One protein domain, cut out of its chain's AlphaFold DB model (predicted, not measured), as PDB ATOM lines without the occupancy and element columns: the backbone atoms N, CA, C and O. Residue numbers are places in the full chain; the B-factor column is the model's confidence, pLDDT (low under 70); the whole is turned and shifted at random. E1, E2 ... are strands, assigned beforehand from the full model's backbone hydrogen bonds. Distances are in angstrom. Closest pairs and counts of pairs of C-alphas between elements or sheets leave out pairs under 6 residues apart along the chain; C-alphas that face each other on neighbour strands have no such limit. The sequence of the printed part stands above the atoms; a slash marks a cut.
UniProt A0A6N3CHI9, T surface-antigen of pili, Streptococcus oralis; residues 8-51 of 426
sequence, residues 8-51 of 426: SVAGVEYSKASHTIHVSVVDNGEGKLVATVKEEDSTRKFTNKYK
ATOM      1  N   SER A   8     152.354 141.121 153.678       88.94
ATOM      2  CA  SER A   8     153.813 141.084 153.483       88.94
ATOM      3  C   SER A   8     154.608 141.183 154.789       88.94
ATOM      4  O   SER A   8     155.788 141.521 154.756       88.94
ATOM      5  N   VAL A   9     153.966 140.967 155.941       87.81
ATOM      6  CA  VAL A   9     154.657 141.000 157.237       87.81
ATOM      7  C   VAL A   9     155.524 139.748 157.356       87.81
ATOM      8  O   VAL A   9     155.031 138.632 157.180       87.81
ATOM      9  N   ALA A  10     156.814 139.934 157.625       87.25
ATOM     10  CA  ALA A  10     157.753 138.833 157.794       87.25
ATOM     11  C   ALA A  10     157.393 137.975 159.023       87.25
ATOM     12  O   ALA A  10     156.840 138.471 160.003       87.25
ATOM     13  N   GLY A  11     157.647 136.667 158.943       86.75
ATOM     14  CA  GLY A  11     157.307 135.709 160.002       86.75
ATOM     15  C   GLY A  11     155.811 135.403 160.161       86.75
ATOM     16  O   GLY A  11     155.459 134.622 161.037       86.75
ATOM     17  N   VAL A  12     154.912 135.970 159.344       91.56
ATOM     18  CA  VAL A  12     153.461 135.717 159.438       91.56
ATOM     19  C   VAL A  12     152.991 134.752 158.349       91.56
ATOM     20  O   VAL A  12     153.016 135.068 157.160       91.56
ATOM     21  N   GLU A  13     152.473 133.593 158.757       91.12
ATOM     22  CA  GLU A  13     151.671 132.724 157.898       91.12
ATOM     23  C   GLU A  13     150.202 133.174 157.939       91.12
ATOM     24  O   GLU A  13     149.527 133.068 158.968       91.12
ATOM     25  N   TYR A  14     149.715 133.686 156.806       91.44
ATOM     26  CA  TYR A  14     148.335 134.148 156.654       91.44
ATOM     27  C   TYR A  14     147.356 132.986 156.458       91.44
ATOM     28  O   TYR A  14     147.673 131.978 155.816       91.44
ATOM     29  N   SER A  15     146.138 133.143 156.973       92.81
ATOM     30  CA  SER A  15     145.113 132.108 156.937       92.81
ATOM     31  C   SER A  15     144.708 131.752 155.505       92.81
ATOM     32  O   SER A  15     144.278 132.590 154.714       92.81
ATOM     33  N   LYS A  16     144.715 130.450 155.202       92.19
ATOM     34  CA  LYS A  16     144.174 129.887 153.950       92.19
ATOM     35  C   LYS A  16     142.685 129.534 154.042       92.19
ATOM     36  O   LYS A  16     142.117 129.030 153.075       92.19
ATOM     37  N   ALA A  17     142.053 129.756 155.200       90.94
ATOM     38  CA  ALA A  17     140.632 129.486 155.388       90.94
ATOM     39  C   ALA A  17     139.777 130.279 154.388       90.94
ATOM     40  O   ALA A  17     140.115 131.396 153.989       90.94
ATOM     41  N   SER A  18     138.643 129.702 154.004       90.12
ATOM     42  CA  SER A  18     137.632 130.377 153.201       90.12
ATOM     43  C   SER A  18     136.264 130.172 153.835       90.12
ATOM     44  O   SER A  18     135.907 129.074 154.256       90.12
ATOM     45  N   HIS A  19     135.500 131.256 153.917       88.44
ATOM     46  CA  HIS A  19     134.173 131.264 154.520       88.44
ATOM     47  C   HIS A  19     133.134 131.520 153.435       88.44
ATOM     48  O   HIS A  19     133.170 132.530 152.723       88.44
ATOM     49  N   THR A  20     132.196 130.594 153.267       87.19
ATOM     50  CA  THR A  20     131.090 130.788 152.325       87.19
ATOM     51  C   THR A  20     130.019 131.639 152.994       87.19
ATOM     52  O   THR A  20     129.544 131.313 154.068       87.19
ATOM     53  N   ILE A  21     129.644 132.753 152.361       85.56
ATOM     54  CA  ILE A  21     128.591 133.630 152.878       85.56
ATOM     55  C   ILE A  21     127.298 133.292 152.148       85.56
ATOM     56  O   ILE A  21     127.175 133.536 150.944       85.56
ATOM     57  N   HIS A  22     126.331 132.755 152.887       85.62
ATOM     58  CA  HIS A  22     124.990 132.506 152.380       85.62
ATOM     59  C   HIS A  22     124.116 133.754 152.536       85.62
ATOM     60  O   HIS A  22     123.787 134.168 153.648       85.62
ATOM     61  N   VAL A  23     123.721 134.339 151.403       88.69
ATOM     62  CA  VAL A  23     122.833 135.507 151.344       88.69
ATOM     63  C   VAL A  23     121.455 135.063 150.866       88.69
ATOM     64  O   VAL A  23     121.319 134.456 149.805       88.69
ATOM     65  N   SER A  24     120.426 135.360 151.654       87.94
ATOM     66  CA  SER A  24     119.027 135.218 151.255       87.94
ATOM     67  C   SER A  24     118.549 136.529 150.655       87.94
ATOM     68  O   SER A  24     118.676 137.559 151.309       87.94
ATOM     69  N   VAL A  25     117.974 136.502 149.455       91.19
ATOM     70  CA  VAL A  25     117.358 137.684 148.838       91.19
ATOM     71  C   VAL A  25     115.864 137.446 148.710       91.19
ATOM     72  O   VAL A  25     115.447 136.427 148.166       91.19
ATOM     73  N   VAL A  26     115.067 138.372 149.234       91.25
ATOM     74  CA  VAL A  26     113.603 138.292 149.239       91.25
ATOM     75  C   VAL A  26     113.038 139.617 148.731       91.25
ATOM     76  O   VAL A  26     113.539 140.675 149.101       91.25
ATOM     77  N   ASP A  27     112.017 139.573 147.875       90.88
ATOM     78  CA  ASP A  27     111.224 140.760 147.533       90.88
ATOM     79  C   ASP A  27     110.343 141.123 148.731       90.88
ATOM     80  O   ASP A  27     109.595 140.281 149.232       90.88
ATOM     81  N   ASN A  28     110.437 142.363 149.209       87.69
ATOM     82  CA  ASN A  28     109.640 142.833 150.339       87.69
ATOM     83  C   ASN A  28     108.156 143.068 149.991       87.69
ATOM     84  O   ASN A  28     107.402 143.506 150.855       87.69
ATOM     85  N   GLY A  29     107.739 142.801 148.749       85.31
ATOM     86  CA  GLY A  29     106.369 142.997 148.274       85.31
ATOM     87  C   GLY A  29     106.066 144.432 147.837       85.31
ATOM     88  O   GLY A  29     104.974 144.697 147.343       85.31
ATOM     89  N   GLU A  30     107.031 145.348 147.964       91.12
ATOM     90  CA  GLU A  30     106.951 146.746 147.511       91.12
ATOM     91  C   GLU A  30     107.778 146.975 146.233       91.12
ATOM     92  O   GLU A  30     107.987 148.112 145.807       91.12
ATOM     93  N   GLY A  31     108.277 145.893 145.620       87.19
ATOM     94  CA  GLY A  31     109.189 145.944 144.480       87.19
ATOM     95  C   GLY A  31     110.640 146.235 144.877       87.19
ATOM     96  O   GLY A  31     111.423 146.679 144.032       87.19
ATOM     97  N   LYS A  32     111.016 146.006 146.146       89.00
ATOM     98  CA  LYS A  32     112.382 146.181 146.654       89.00
ATOM     99  C   LYS A  32     112.941 144.852 147.162       89.00
ATOM    100  O   LYS A  32     112.378 144.201 148.035       89.00
ATOM    101  N   LEU A  33     114.115 144.478 146.660       91.19
ATOM    102  CA  LEU A  33     114.834 143.297 147.133       91.19
ATOM    103  C   LEU A  33     115.576 143.601 148.442       91.19
ATOM    104  O   LEU A  33     116.287 144.602 148.550       91.19
ATOM    105  N   VAL A  34     115.438 142.708 149.420       90.38
ATOM    106  CA  VAL A  34     116.134 142.741 150.709       90.38
ATOM    107  C   VAL A  34     117.068 141.542 150.791       90.38
ATOM    108  O   VAL A  34     116.640 140.401 150.634       90.38
ATOM    109  N   ALA A  35     118.348 141.805 151.050       90.38
ATOM    110  CA  ALA A  35     119.371 140.786 151.242       90.38
ATOM    111  C   ALA A  35     119.662 140.606 152.738       90.38
ATOM    112  O   ALA A  35     119.924 141.580 153.436       90.38
ATOM    113  N   THR A  36     119.635 139.365 153.222       86.81
ATOM    114  CA  THR A  36     119.966 139.012 154.611       86.81
ATOM    115  C   THR A  36     121.052 137.948 154.611       86.81
ATOM    116  O   THR A  36     120.929 136.931 153.926       86.81
ATOM    117  N   VAL A  37     122.123 138.166 155.370       87.00
ATOM    118  CA  VAL A  37     123.159 137.151 155.589       87.00
ATOM    119  C   VAL A  37     122.625 136.136 156.600       87.00
ATOM    120  O   VAL A  37     122.113 136.525 157.643       87.00
ATOM    121  N   LYS A  38     122.681 134.841 156.267       79.44
ATOM    122  CA  LYS A  38     122.051 133.778 157.073       79.44
ATOM    123  C   LYS A  38     122.864 133.332 158.288       79.44
ATOM    124  O   LYS A  38     122.292 132.769 159.210       79.44
ATOM    125  N   GLU A  39     124.176 133.531 158.263       76.50
ATOM    126  CA  GLU A  39     125.090 133.038 159.297       76.50
ATOM    127  C   GLU A  39     125.692 134.191 160.098       76.50
ATOM    128  O   GLU A  39     125.991 135.244 159.525       76.50
ATOM    129  N   GLU A  40     125.905 133.966 161.398       73.62
ATOM    130  CA  GLU A  40     126.539 134.925 162.304       73.62
ATOM    131  C   GLU A  40     127.995 135.207 161.917       73.62
ATOM    132  O   GLU A  40     128.722 134.327 161.463       73.62
ATOM    133  N   ASP A  41     128.449 136.438 162.144       73.81
ATOM    134  CA  ASP A  41     129.816 136.850 161.805       73.81
ATOM    135  C   ASP A  41     130.879 136.207 162.715       73.81
ATOM    136  O   ASP A  41     132.040 136.076 162.324       73.81
ATOM    137  N   SER A  42     130.482 135.744 163.906       72.12
ATOM    138  CA  SER A  42     131.351 135.134 164.924       72.12
ATOM    139  C   SER A  42     132.035 133.836 164.467       72.12
ATOM    140  O   SER A  42     133.061 133.452 165.036       72.12
ATOM    141  N   THR A  43     131.512 133.181 163.424       70.31
ATOM    142  CA  THR A  43     132.048 131.935 162.855       70.31
ATOM    143  C   THR A  43     133.134 132.170 161.799       70.31
ATOM    144  O   THR A  43     133.906 131.262 161.496       70.31
ATOM    145  N   ARG A  44     133.256 133.395 161.266       83.00
ATOM    146  CA  ARG A  44     134.144 133.729 160.137       83.00
ATOM    147  C   ARG A  44     135.486 134.281 160.601       83.00
ATOM    148  O   ARG A  44     135.876 135.394 160.254       83.00
ATOM    149  N   LYS A  45     136.193 133.503 161.417       84.75
ATOM    150  CA  LYS A  45     137.511 133.882 161.937       84.75
ATOM    151  C   LYS A  45     138.612 133.475 160.960       84.75
ATOM    152  O   LYS A  45     138.604 132.361 160.435       84.75
ATOM    153  N   PHE A  46     139.561 134.375 160.742       90.88
ATOM    154  CA  PHE A  46     140.853 134.075 160.132       90.88
ATOM    155  C   PHE A  46     141.893 134.105 161.245       90.88
ATOM    156  O   PHE A  46     141.844 134.982 162.106       90.88
ATOM    157  N   THR A  47     142.778 133.114 161.275       91.00
ATOM    158  CA  THR A  47     143.845 133.034 162.276       91.00
ATOM    159  C   THR A  47     145.173 133.033 161.551       91.00
ATOM    160  O   THR A  47     145.470 132.096 160.810       91.00
ATOM    161  N   ASN A  48     145.952 134.082 161.780       92.12
ATOM    162  CA  ASN A  48     147.318 134.181 161.289       92.12
ATOM    163  C   ASN A  48     148.255 133.634 162.348       92.12
ATOM    164  O   ASN A  48     148.044 133.860 163.540       92.12
ATOM    165  N   LYS A  49     149.286 132.916 161.912       91.69
ATOM    166  CA  LYS A  49     150.289 132.364 162.812       91.69
ATOM    167  C   LYS A  49     151.595 133.103 162.605       91.69
ATOM    168  O   LYS A  49     152.126 133.120 161.499       91.69
ATOM    169  N   TYR A  50     152.103 133.705 163.669       90.31
ATOM    170  CA  TYR A  50     153.459 134.224 163.675       90.31
ATOM    171  C   TYR A  50     154.436 133.108 164.049       90.31
ATOM    172  O   TYR A  50     154.173 132.334 164.971       90.31
ATOM    173  N   LYS A  51     155.543 133.015 163.316       88.69
ATOM    174  CA  LYS A  51     156.639 132.087 163.569       88.69
ATOM    175  C   LYS A  51     157.944 132.718 163.091       88.69
ATOM    176  O   LYS A  51     158.151 132.867 161.887       88.69
TER     177      LYS A  51
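AT A GLANCE: This is residues 8 to 51 of the 426 residues of the protein "T surface-antigen of pili" of Streptococcus oralis (UniProt A0A6N3CHI9). With little regular structure, the printed part is a long, thin rod: residues 8 to 22 run out to a small hairpin of E1 and E2 at one end, and residues 38 to 51 run back. Near the other end a short antiparallel pairing joins residues 12 to 13 with 49 to 50. Of 44 printed residues, 10 are in the two named strands, E1 then E2, antiparallel; there is no named helix, and the class is all strand. The whole is extended, with a radius of gyration of the C-alphas of 17.2 A and spans of 54 by 19 by 12 A.

HOW THE PARTS SIT: E1, residues 23 to 27, and E2, residues 33 to 37, form a hairpin with a tight link of 5 residues. Their directions stand at 156 degrees. C-alphas 25 and 35 face each other at 4.4 A. N 24 and O 36, 2.8 A apart, and N 26 and O 34, 2.9 A apart, are within hydrogen-bond range.

IN THESE COORDINATES: E1 begins at C-alpha 23 (122.833, 135.507, 151.344) and measures 13.3 A. E2 measures 13.4 A and ends at C-alpha 37 (123.159, 137.151, 155.589).

THE WHOLE: The C-alphas farthest apart, of Glu 30 and Lys 51, are 54.2 A apart. The printed part has no cut, and no printed residue is under 70 in pLDDT.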